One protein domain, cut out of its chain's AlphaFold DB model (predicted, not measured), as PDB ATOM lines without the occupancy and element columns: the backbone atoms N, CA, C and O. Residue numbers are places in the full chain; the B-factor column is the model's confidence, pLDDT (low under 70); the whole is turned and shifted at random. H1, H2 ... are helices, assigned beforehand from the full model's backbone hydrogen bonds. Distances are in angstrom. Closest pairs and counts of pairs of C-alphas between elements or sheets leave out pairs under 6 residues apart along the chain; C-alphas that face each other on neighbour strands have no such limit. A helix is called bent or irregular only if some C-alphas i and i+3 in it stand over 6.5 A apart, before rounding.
ATOM      1  N   THR A 224      31.104 -23.329 -13.057       93.62
ATOM      2  CA  THR A 224      29.635 -23.335 -13.094       93.62
ATOM      3  C   THR A 224      29.092 -21.959 -13.489       93.62
ATOM      4  O   THR A 224      29.806 -20.959 -13.433       93.62
ATOM      5  N   ALA A 225      27.807 -21.871 -13.850       90.50
ATOM      6  CA  ALA A 225      27.177 -20.587 -14.165       90.50
ATOM      7  C   ALA A 225      27.320 -19.566 -13.018       90.50
ATOM      8  O   ALA A 225      27.723 -18.436 -13.270       90.50
ATOM      9  N   SER A 226      27.102 -19.995 -11.766       89.25
ATOM     10  CA  SER A 226      27.286 -19.146 -10.578       89.25
ATOM     11  C   SER A 226      28.727 -18.662 -10.438       89.25
ATOM     12  O   SER A 226      28.965 -17.474 -10.246       89.25
ATOM     13  N   GLN A 227      29.703 -19.567 -10.587       91.94
ATOM     14  CA  GLN A 227      31.117 -19.198 -10.513       91.94
ATOM     15  C   GLN A 227      31.489 -18.222 -11.627       91.94
ATOM     16  O   GLN A 227      32.128 -17.220 -11.338       91.94
ATOM     17  N   ARG A 228      31.054 -18.449 -12.874       93.06
ATOM     18  CA  ARG A 228      31.291 -17.506 -13.978       93.06
ATOM     19  C   ARG A 228      30.774 -16.112 -13.641       93.06
ATOM     20  O   ARG A 228      31.501 -15.148 -13.851       93.06
ATOM     21  N   SER A 229      29.575 -16.004 -13.077       88.06
ATOM     22  CA  SER A 229      29.033 -14.713 -12.658       88.06
ATOM     23  C   SER A 229      29.839 -14.073 -11.520       88.06
ATOM     24  O   SER A 229      30.142 -12.889 -11.610       88.06
ATOM     25  N   GLU A 230      30.280 -14.835 -10.511       87.19
ATOM     26  CA  GLU A 230      31.198 -14.324  -9.470       87.19
ATOM     27  C   GLU A 230      32.511 -13.797 -10.074       87.19
ATOM     28  O   GLU A 230      32.993 -12.732  -9.690       87.19
ATOM     29  N   MET A 231      33.076 -14.504 -11.061       92.12
ATOM     30  CA  MET A 231      34.288 -14.060 -11.756       92.12
ATOM     31  C   MET A 231      34.066 -12.755 -12.534       92.12
ATOM     32  O   MET A 231      34.952 -11.899 -12.562       92.12
ATOM     33  N   MET A 232      32.899 -12.604 -13.168       91.06
ATOM     34  CA  MET A 232      32.523 -11.412 -13.935       91.06
ATOM     35  C   MET A 232      32.274 -10.198 -13.034       91.06
ATOM     36  O   MET A 232      32.724  -9.097 -13.351       91.06
ATOM     37  N   GLN A 233      31.647 -10.398 -11.873       86.62
ATOM     38  CA  GLN A 233      31.377  -9.335 -10.898       86.62
ATOM     39  C   GLN A 233      32.647  -8.601 -10.441       86.62
ATOM     40  O   GLN A 233      32.604  -7.392 -10.210       86.62
ATOM     41  N   GLU A 234      33.797  -9.284 -10.356       88.75
ATOM     42  CA  GLU A 234      35.069  -8.645  -9.983       88.75
ATOM     43  C   GLU A 234      35.489  -7.525 -10.952       88.75
ATOM     44  O   GLU A 234      36.191  -6.595 -10.553       88.75
ATOM     45  N   PHE A 235      35.044  -7.557 -12.215       89.31
ATOM     46  CA  PHE A 235      35.346  -6.504 -13.189       89.31
ATOM     47  C   PHE A 235      34.533  -5.225 -12.971       89.31
ATOM     48  O   PHE A 235      34.990  -4.146 -13.356       89.31
ATOM     49  N   TYR A 236      33.368  -5.317 -12.324       84.19
ATOM     50  CA  TYR A 236      32.469  -4.181 -12.094       84.19
ATOM     51  C   TYR A 236      32.907  -3.305 -10.902       84.19
ATOM     52  O   TYR A 236      32.396  -2.201 -10.728       84.19
ATOM     53  N   GLY A 237      33.926  -3.736 -10.141       70.69
ATOM     54  CA  GLY A 237      34.674  -2.914  -9.181       70.69
ATOM     55  C   GLY A 237      34.769  -3.491  -7.759       70.69
ATOM     56  O   GLY A 237      33.774  -3.900  -7.161       70.69
ATOM     57  N   ASN A 238      35.973  -3.421  -7.169       56.62
ATOM     58  CA  ASN A 238      36.354  -4.042  -5.882       56.62
ATOM     59  C   ASN A 238      35.533  -3.629  -4.642       56.62
ATOM     60  O   ASN A 238      35.466  -4.390  -3.684       56.62
ATOM     61  N   ARG A 239      34.929  -2.433  -4.614       50.97
ATOM     62  CA  ARG A 239      34.114  -1.960  -3.471       50.97
ATOM     63  C   ARG A 239      32.616  -2.242  -3.623       50.97
ATOM     64  O   ARG A 239      31.896  -2.203  -2.632       50.97
ATOM     65  N   HIS A 240      32.157  -2.522  -4.841       49.25
ATOM     66  CA  HIS A 240      30.743  -2.726  -5.161       49.25
ATOM     67  C   HIS A 240      30.398  -4.207  -5.315       49.25
ATOM     68  O   HIS A 240      29.325  -4.607  -4.879       49.25
ATOM     69  N   ALA A 241      31.337  -5.040  -5.783       47.72
ATOM     70  CA  ALA A 241      31.195  -6.499  -5.811       47.72
ATOM     71  C   ALA A 241      30.823  -7.098  -4.435       47.72
ATOM     72  O   ALA A 241      30.001  -8.006  -4.361       47.72
ATOM     73  N   LEU A 242      31.350  -6.531  -3.340       47.50
ATOM     74  CA  LEU A 242      31.047  -6.966  -1.968       47.50
ATOM     75  C   LEU A 242      29.600  -6.674  -1.532       47.50
ATOM     76  O   LEU A 242      29.077  -7.399  -0.697       47.50
ATOM     77  N   ARG A 243      28.949  -5.650  -2.104       48.16
ATOM     78  CA  ARG A 243      27.557  -5.267  -1.792       48.16
ATOM     79  C   ARG A 243      26.552  -5.847  -2.801       48.16
ATOM     80  O   ARG A 243      25.406  -6.103  -2.468       48.16
ATOM     81  N   LEU A 244      26.996  -6.126  -4.030       48.22
ATOM     82  CA  LEU A 244      26.213  -6.813  -5.070       48.22
ATOM     83  C   LEU A 244      25.976  -8.300  -4.737       48.22
ATOM     84  O   LEU A 244      24.953  -8.861  -5.133       48.22
ATOM     85  N   GLY A 245      26.892  -8.922  -3.983       49.81
ATOM     86  CA  GLY A 245      26.751 -10.294  -3.483       49.81
ATOM     87  C   GLY A 245      25.560 -10.495  -2.537       49.81
ATOM     88  O   GLY A 245      24.983 -11.579  -2.520       49.81
ATOM     89  N   GLU A 246      25.130  -9.448  -1.825       50.88
ATOM     90  CA  GLU A 246      23.932  -9.476  -0.969       50.88
ATOM     91  C   GLU A 246      22.634  -9.499  -1.800       50.88
ATOM     92  O   GLU A 246      21.627 -10.054  -1.367       50.88
ATOM     93  N   HIS A 247      22.674  -8.977  -3.033       50.28
ATOM     94  CA  HIS A 247      21.508  -8.823  -3.910       50.28
ATOM     95  C   HIS A 247      21.437  -9.821  -5.082       50.28
ATOM     96  O   HIS A 247      20.501  -9.739  -5.874       50.28
ATOM     97  N   LYS A 248      22.381 -10.771  -5.211       59.91
ATOM     98  CA  LYS A 248      22.454 -11.727  -6.346       59.91
ATOM     99  C   LYS A 248      22.477 -11.042  -7.727       59.91
ATOM    100  O   LYS A 248      21.852 -11.517  -8.672       59.91
ATOM    101  N   LEU A 249      23.184  -9.922  -7.859       61.66
ATOM    102  CA  LEU A 249      23.246  -9.187  -9.128       61.66
ATOM    103  C   LEU A 249      24.382  -9.743  -9.985       61.66
ATOM    104  O   LEU A 249      25.555  -9.606  -9.640       61.66
ATOM    105  N   PHE A 250      24.039 -10.421 -11.077       67.19
ATOM    106  CA  PHE A 250      24.998 -11.187 -11.881       67.19
ATOM    107  C   PHE A 250      25.433 -10.485 -13.169       67.19
ATOM    108  O   PHE A 250      26.390 -10.941 -13.792       67.19
ATOM    109  N   THR A 251      24.769  -9.391 -13.552       79.62
ATOM    110  CA  THR A 251      25.011  -8.694 -14.820       79.62
ATOM    111  C   THR A 251      25.446  -7.243 -14.615       79.62
ATOM    112  O   THR A 251      25.156  -6.611 -13.588       79.62
ATOM    113  N   LEU A 252      26.140  -6.688 -15.613       83.50
ATOM    114  CA  LEU A 252      26.475  -5.265 -15.634       83.50
ATOM    115  C   LEU A 252      25.215  -4.385 -15.645       83.50
ATOM    116  O   LEU A 252      25.189  -3.361 -14.972       83.50
ATOM    117  N   GLU A 253      24.168  -4.786 -16.365       84.12
ATOM    118  CA  GLU A 253      22.921  -4.019 -16.473       84.12
ATOM    119  C   GLU A 253      22.259  -3.822 -15.104       84.12
ATOM    120  O   GLU A 253      21.920  -2.699 -14.726       84.12
ATOM    121  N   ASP A 254      22.155  -4.899 -14.325       81.38
ATOM    122  CA  ASP A 254      21.596  -4.861 -12.973       81.38
ATOM    123  C   ASP A 254      22.416  -3.953 -12.045       81.38
ATOM    124  O   ASP A 254      21.875  -3.197 -11.237       81.38
ATOM    125  N   THR A 255      23.743  -3.986 -12.205       79.88
ATOM    126  CA  THR A 255      24.672  -3.145 -11.441       79.88
ATOM    127  C   THR A 255      24.473  -1.658 -11.750       79.88
ATOM    128  O   THR A 255      24.495  -0.829 -10.838       79.88
ATOM    129  N   LEU A 256      24.258  -1.311 -13.023       82.38
ATOM    130  CA  LEU A 256      24.014   0.068 -13.456       82.38
ATOM    131  C   LEU A 256      22.635   0.569 -13.003       82.38
ATOM    132  O   LEU A 256      22.521   1.713 -12.570       82.38
ATOM    133  N   LYS A 257      21.604  -0.288 -13.033       82.69
ATOM    134  CA  LYS A 257      20.253   0.048 -12.545       82.69
ATOM    135  C   LYS A 257      20.219   0.320 -11.042       82.69
ATOM    136  O   LYS A 257      19.515   1.228 -10.613       82.69
ATOM    137  N   LEU A 258      20.978  -0.435 -10.242       80.19
ATOM    138  CA  LEU A 258      21.035  -0.234  -8.789       80.19
ATOM    139  C   LEU A 258      21.769   1.061  -8.404       80.19
ATOM    140  O   LEU A 258      21.459   1.687  -7.389       80.19
ATOM    141  N   HIS A 259      22.774   1.452  -9.188       77.81
ATOM    142  CA  HIS A 259      23.632   2.597  -8.891       77.81
ATOM    143  C   HIS A 259      23.781   3.524 -10.106       77.81
ATOM    144  O   HIS A 259      24.893   3.657 -10.636       77.81
ATOM    145  N   PRO A 260      22.698   4.212 -10.522       81.62
ATOM    146  CA  PRO A 260      22.728   5.107 -11.678       81.62
ATOM    147  C   PRO A 260      23.825   6.173 -11.537       81.62
ATOM    148  O   PRO A 260      24.622   6.346 -12.459       81.62
ATOM    149  N   ASP A 261      23.978   6.754 -10.344       78.94
ATOM    150  CA  ASP A 261      24.963   7.798 -10.017       78.94
ATOM    151  C   ASP A 261      26.421   7.376 -10.261       78.94
ATOM    152  O   ASP A 261      27.301   8.208 -10.483       78.94
ATOM    153  N   LYS A 262      26.706   6.068 -10.209       79.69
ATOM    154  CA  LYS A 262      28.062   5.508 -10.347       79.69
ATOM    155  C   LYS A 262      28.312   4.883 -11.712       79.69
ATOM    156  O   LYS A 262      29.436   4.450 -11.980       79.69
ATOM    157  N   SER A 263      27.303   4.863 -12.581       81.50
ATOM    158  CA  SER A 263      27.370   4.245 -13.908       81.50
ATOM    159  C   SER A 263      28.539   4.778 -14.734       81.50
ATOM    160  O   SER A 263      29.291   4.003 -15.324       81.50
ATOM    161  N   THR A 264      28.768   6.092 -14.696       82.06
ATOM    162  CA  THR A 264      29.898   6.764 -15.359       82.06
ATOM    163  C   THR A 264      31.249   6.226 -14.900       82.06
ATOM    164  O   THR A 264      32.121   5.941 -15.720       82.06
ATOM    165  N   VAL A 265      31.445   6.075 -13.591       83.50
ATOM    166  CA  VAL A 265      32.708   5.622 -12.992       83.50
ATOM    167  C   VAL A 265      32.965   4.156 -13.329       83.50
ATOM    168  O   VAL A 265      34.080   3.796 -13.715       83.50
ATOM    169  N   ILE A 266      31.928   3.319 -13.237       84.75
ATOM    170  CA  ILE A 266      32.004   1.888 -13.554       84.75
ATOM    171  C   ILE A 266      32.361   1.697 -15.030       84.75
ATOM    172  O   ILE A 266      33.330   1.003 -15.343       84.75
ATOM    173  N   LEU A 267      31.641   2.362 -15.940       86.75
ATOM    174  CA  LEU A 267      31.883   2.261 -17.379       86.75
ATOM    175  C   LEU A 267      33.259   2.812 -17.773       86.75
ATOM    176  O   LEU A 267      33.956   2.182 -18.567       86.75
ATOM    177  N   ASN A 268      33.708   3.926 -17.186       86.25
ATOM    178  CA  ASN A 268      35.062   4.445 -17.411       86.25
ATOM    179  C   ASN A 268      36.141   3.443 -16.969       86.25
ATOM    180  O   ASN A 268      37.102   3.190 -17.701       86.25
ATOM    181  N   ASN A 269      35.985   2.838 -15.788       88.44
ATOM    182  CA  ASN A 269      36.916   1.825 -15.300       88.44
ATOM    183  C   ASN A 269      36.933   0.586 -16.211       88.44
ATOM    184  O   ASN A 269      38.008   0.125 -16.599       88.44
ATOM    185  N   LEU A 270      35.759   0.094 -16.619       91.06
ATOM    186  CA  LEU A 270      35.636  -1.014 -17.569       91.06
ATOM    187  C   LEU A 270      36.295  -0.697 -18.909       91.06
ATOM    188  O   LEU A 270      37.041  -1.524 -19.427       91.06
ATOM    189  N   THR A 271      36.104   0.515 -19.429       91.69
ATOM    190  CA  THR A 271      36.737   0.959 -20.678       91.69
ATOM    191  C   THR A 271      38.258   0.893 -20.570       91.69
ATOM    192  O   THR A 271      38.913   0.317 -21.436       91.69
ATOM    193  N   ARG A 272      38.841   1.393 -19.469       91.56
ATOM    194  CA  ARG A 272      40.294   1.324 -19.224       91.56
ATOM    195  C   ARG A 272      40.805  -0.116 -19.156       91.56
ATOM    196  O   ARG A 272      41.850  -0.426 -19.730       91.56
ATOM    197  N   ILE A 273      40.075  -0.997 -18.470       93.75
ATOM    198  CA  ILE A 273      40.419  -2.422 -18.371       93.75
ATOM    199  C   ILE A 273      40.368  -3.077 -19.755       93.75
ATOM    200  O   ILE A 273      41.313  -3.765 -20.137       93.75
ATOM    201  N   LEU A 274      39.303  -2.838 -20.521       95.69
ATOM    202  CA  LEU A 274      39.121  -3.396 -21.860       95.69
ATOM    203  C   LEU A 274      40.193  -2.900 -22.833       95.69
ATOM    204  O   LEU A 274      40.770  -3.721 -23.540       95.69
ATOM    205  N   ILE A 275      40.549  -1.610 -22.811       94.56
ATOM    206  CA  ILE A 275      41.663  -1.071 -23.609       94.56
ATOM    207  C   ILE A 275      42.959  -1.829 -23.297       94.56
ATOM    208  O   ILE A 275      43.665  -2.241 -24.216       94.56
ATOM    209  N   ASN A 276      43.261  -2.065 -22.016       95.25
ATOM    210  CA  ASN A 276      44.453  -2.808 -21.595       95.25
ATOM    211  C   ASN A 276      44.420  -4.289 -22.019       95.25
ATOM    212  O   ASN A 276      45.455  -4.874 -22.337       95.25
ATOM    213  N   LEU A 277      43.246  -4.924 -21.999       96.69
ATOM    214  CA  LEU A 277      43.079  -6.316 -22.427       96.69
ATOM    215  C   LEU A 277      43.259  -6.456 -23.943       96.69
ATOM    216  O   LEU A 277      43.973  -7.353 -24.395       96.69
ATOM    217  N   VAL A 278      42.650  -5.554 -24.713       95.94
ATOM    218  CA  VAL A 278      42.728  -5.528 -26.178       95.94
ATOM    219  C   VAL A 278      44.141  -5.182 -26.646       95.94
ATOM    220  O   VAL A 278      44.675  -5.885 -27.498       95.94
ATOM    221  N   SER A 279      44.803  -4.186 -26.048       94.00
ATOM    222  CA  SER A 279      46.173  -3.805 -26.434       94.00
ATOM    223  C   SER A 279      47.196  -4.928 -26.222       94.00
ATOM    224  O   SER A 279      48.202  -5.009 -26.924       94.00
ATOM    225  N   LYS A 280      46.929  -5.844 -25.283       94.56
ATOM    226  CA  LYS A 280      47.733  -7.052 -25.035       94.56
ATOM    227  C   LYS A 280      47.313  -8.265 -25.881       94.56
ATOM    228  O   LYS A 280      47.932  -9.323 -25.739       94.56
ATOM    229  N   GLY A 281      46.273  -8.149 -26.708       95.12
ATOM    230  CA  GLY A 281      45.703  -9.250 -27.494       95.12
ATOM    231  C   GLY A 281      45.079 -10.360 -26.642       95.12
ATOM    232  O   GLY A 281      45.163 -11.544 -26.981       95.12
ATOM    233  N   LEU A 282      44.515 -10.003 -25.482       96.69
ATOM    234  CA  LEU A 282      43.886 -10.942 -24.541       96.69
ATOM    235  C   LEU A 282      42.392 -11.150 -24.825       96.69
ATOM    236  O   LEU A 282      41.764 -12.017 -24.233       96.69
ATOM    237  N   ASN A 283      41.820 -10.425 -25.778       95.06
ATOM    238  CA  ASN A 283      40.432 -10.564 -26.225       95.06
ATOM    239  C   ASN A 283      40.143 -11.854 -27.019       95.06
ATOM    240  O   ASN A 283      39.002 -12.122 -27.374       95.06
ATOM    241  N   LYS A 284      41.150 -12.699 -27.255       94.94
ATOM    242  CA  LYS A 284      40.953 -14.089 -27.702       94.94
ATOM    243  C   LYS A 284      40.336 -15.001 -26.629       94.94
ATOM    244  O   LYS A 284      39.859 -16.074 -26.969       94.94
ATOM    245  N   TYR A 285      40.400 -14.602 -25.357       97.50
ATOM    246  CA  TYR A 285      39.880 -15.375 -24.231       97.50
ATOM    247  C   TYR A 285      38.375 -15.147 -24.058       97.50
ATOM    248  O   TYR A 285      37.899 -14.011 -24.146       97.50
ATOM    249  N   SER A 286      37.639 -16.221 -23.782       96.38
ATOM    250  CA  SER A 286      36.178 -16.235 -23.647       96.38
ATOM    251  C   SER A 286      35.667 -15.283 -22.559       96.38
ATOM    252  O   SER A 286      34.726 -14.529 -22.798       96.38
ATOM    253  N   ILE A 287      36.343 -15.218 -21.405       96.50
ATOM    254  CA  ILE A 287      35.975 -14.302 -20.311       96.50
ATOM    255  C   ILE A 287      36.072 -12.831 -20.739       96.50
ATOM    256  O   ILE A 287      35.237 -12.005 -20.377       96.50
ATOM    257  N   VAL A 288      37.069 -12.496 -21.565       97.38
ATOM    258  CA  VAL A 288      37.260 -11.132 -22.075       97.38
ATOM    259  C   VAL A 288      36.216 -10.804 -23.141       97.38
ATOM    260  O   VAL A 288      35.720  -9.682 -23.182       97.38
ATOM    261  N   GLN A 289      35.857 -11.774 -23.982       97.50
ATOM    262  CA  GLN A 289      34.799 -11.619 -24.984       97.50
ATOM    263  C   GLN A 289      33.436 -11.409 -24.326       97.50
ATOM    264  O   GLN A 289      32.697 -10.523 -24.751       97.50
ATOM    265  N   HIS A 290      33.139 -12.158 -23.260       95.75
ATOM    266  CA  HIS A 290      31.919 -11.977 -22.481       95.75
ATOM    267  C   HIS A 290      31.871 -10.587 -21.832       95.75
ATOM    268  O   HIS A 290      30.886  -9.870 -21.997       95.75
ATOM    269  N   LEU A 291      32.970 -10.153 -21.202       95.88
ATOM    270  CA  LEU A 291      33.082  -8.810 -20.622       95.88
ATOM    271  C   LEU A 291      32.885  -7.706 -21.660       95.88
ATOM    272  O   LEU A 291      32.183  -6.730 -21.408       95.88
ATOM    273  N   LEU A 292      33.498  -7.857 -22.834       95.62
ATOM    274  CA  LEU A 292      33.363  -6.896 -23.918       95.62
ATOM    275  C   LEU A 292      31.926  -6.858 -24.458       95.62
ATOM    276  O   LEU A 292      31.417  -5.776 -24.736       95.62
ATOM    277  N   LEU A 293      31.255  -8.006 -24.572       94.69
ATOM    278  CA  LEU A 293      29.855  -8.072 -24.988       94.69
ATOM    279  C   LEU A 293      28.924  -7.396 -23.972       94.69
ATOM    280  O   LEU A 293      28.087  -6.588 -24.377       94.69
ATOM    281  N   GLU A 294      29.076  -7.687 -22.677       92.00
ATOM    282  CA  GLU A 294      28.303  -7.028 -21.615       92.00
ATOM    283  C   GLU A 294      28.531  -5.514 -21.612       92.00
ATOM    284  O   GLU A 294      27.574  -4.738 -21.561       92.00
ATOM    285  N   TYR A 295      29.786  -5.083 -21.750       92.62
ATOM    286  CA  TYR A 295      30.125  -3.670 -21.851       92.62
ATOM    287  C   TYR A 295      29.459  -3.006 -23.065       92.62
ATOM    288  O   TYR A 295      28.792  -1.988 -22.915       92.62
ATOM    289  N   LEU A 296      29.578  -3.585 -24.266       91.56
ATOM    290  CA  LEU A 296      29.021  -3.005 -25.497       91.56
ATOM    291  C   LEU A 296      27.487  -2.980 -25.516       91.56
ATOM    292  O   LEU A 296      26.901  -2.095 -26.141       91.56
ATOM    293  N   ARG A 297      26.828  -3.931 -24.842       89.19
ATOM    294  CA  ARG A 297      25.368  -3.928 -24.644       89.19
ATOM    295  C   ARG A 297      24.904  -2.698 -23.867       89.19
ATOM    296  O   ARG A 297      23.944  -2.055 -24.275       89.19
ATOM    297  N   ASN A 298      25.631  -2.351 -22.808       85.50
ATOM    298  CA  ASN A 298      25.259  -1.286 -21.878       85.50
ATOM    299  C   ASN A 298      25.851   0.087 -22.237       85.50
ATOM    300  O   ASN A 298      25.284   1.121 -21.904       85.50
ATOM    301  N   ALA A 299      26.977   0.141 -22.948       80.19
ATOM    302  CA  ALA A 299      27.582   1.412 -23.343       80.19
ATOM    303  C   ALA A 299      26.682   2.188 -24.324       80.19
ATOM    304  O   ALA A 299      26.584   3.409 -24.243       80.19
ATOM    305  N   ALA A 300      25.976   1.488 -25.223       68.00
ATOM    306  CA  ALA A 300      25.107   2.111 -26.222       68.00
ATOM    307  C   ALA A 300      23.892   2.838 -25.615       68.00
ATOM    308  O   ALA A 300      23.499   3.889 -26.123       68.00
ATOM    309  N   SER A 301      23.301   2.310 -24.536       65.75
ATOM    310  CA  SER A 301      22.216   2.991 -23.814       65.75
ATOM    311  C   SER A 301      22.728   4.238 -23.094       65.75
ATOM    312  O   SER A 301      22.053   5.267 -23.103       65.75
ATOM    313  N   PHE A 302      23.956   4.192 -22.571       62.62
ATOM    314  CA  PHE A 302      24.589   5.338 -21.924       62.62
ATOM    315  C   PHE A 302      24.845   6.503 -22.898       62.62
ATOM    316  O   PHE A 302      24.519   7.644 -22.579       62.62
ATOM    317  N   PHE A 303      25.336   6.229 -24.116       61.38
ATOM    318  CA  PHE A 303      25.544   7.275 -25.132       61.38
ATOM    319  C   PHE A 303      24.244   7.981 -25.544       61.38
ATOM    320  O   PHE A 303      24.252   9.195 -25.742       61.38
ATOM    321  N   LYS A 304      23.127   7.242 -25.627       57.03
ATOM    322  CA  LYS A 304      21.800   7.806 -25.938       57.03
ATOM    323  C   LYS A 304      21.261   8.685 -24.804       57.03
ATOM    324  O   LYS A 304      20.670   9.726 -25.076       57.03
ATOM    325  N   ALA A 305      21.491   8.292 -23.549       52.97
ATOM    326  CA  ALA A 305      21.080   9.063 -22.377       52.97
ATOM    327  C   ALA A 305      21.904  10.353 -22.198       52.97
ATOM    328  O   ALA A 305      21.362  11.381 -21.816       52.97
ATOM    329  N   SER A 306      23.200  10.345 -22.531       49.50
ATOM    330  CA  SER A 306      24.046  11.548 -22.451       49.50
ATOM    331  C   SER A 306      23.771  12.611 -23.529       49.50
ATOM    332  O   SER A 306      24.260  13.729 -23.407       49.50
TER     333      SER A 306
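This is residues 224 to 306 of the 461 residues of the protein "PUM-HD domain-containing protein" of Schistosoma rodhaini (UniProt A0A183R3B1). Two long helices, H4 and H5, fold back on each other as a hairpin and cross as a slanted X near their middles. The short H3 packs on H5, H1 comes in from the side with its last turn near both H3 and H4, and the tiny H2 sits farthest from the mean of the C-alphas and touches no helix. The printed part has 83 residues with five named helices, H1 to H5 in order along the chain, and no named strand; the class is all helix. The whole is compact, with a radius of gyration of the C-alphas of 12.5 A and spans of 36 by 33 by 19 A.

Begin with H4, residues 260 to 279, and H5, residues 286 to 305, a helical hairpin. They touch at a steep tilt of 44 degrees, opposite ways, and their closest C-alphas are those of Leu 274 and Leu 292, 7.0 A apart. Go next to H3, residues 252 to 258. It touches H5, at its residues 294 to 298 alone, at a steep tilt of 45 degrees, the same way, the closest C-alphas being those of Glu 253 and Asn 298, 6.5 A apart. H3 and H4 are close but not clearly touching, with Leu 256 and Ser 263 as the closest C-alphas at 5.4 A. Then look at H1, residues 225 to 236, whose residues 235 to 236 alone only just touch H4, with 3 pairs of C-alphas within 8 A. The closest are Tyr 236 and Ile 266, 6.3 A, and the lines are about perpendicular at 82 degrees. H2, residues 241 to 244, is close to H1 but not clearly touching, with the C-alphas of Gln 233 and Ala 241 closest at 5.8 A; it is apart from H4 and H5. Every O i to N i+4 pair of H3 is within hydrogen-bond range, against 5 of 8 in H1 and 14 of 16 in both H4 and H5; H2 is too short for such a pair.

Find C-alpha 260 at (22.728, 5.107, -11.678); from there H4 runs 29.1 A to C-alpha 279. H4 is irregular: C-alphas 261 and 264 are 7.3 A apart. H5 runs 29.5 A from C-alpha 286 to C-alpha 305 at (21.080, 9.063, -22.377). H1 starts at C-alpha 225, (27.177, -20.587, -14.165), and runs 17.4 A; H3 and H2 are the two short helices, at 252 to 258 and 241 to 244.

The C-alphas of Thr 224 and Ser 306 are the two farthest apart, at 36.5 A. The printed part has no cut, and no link is long. The mean pLDDT of the printed part is 81.0, and residues 238 to 250 and 300 to 306 are under 70.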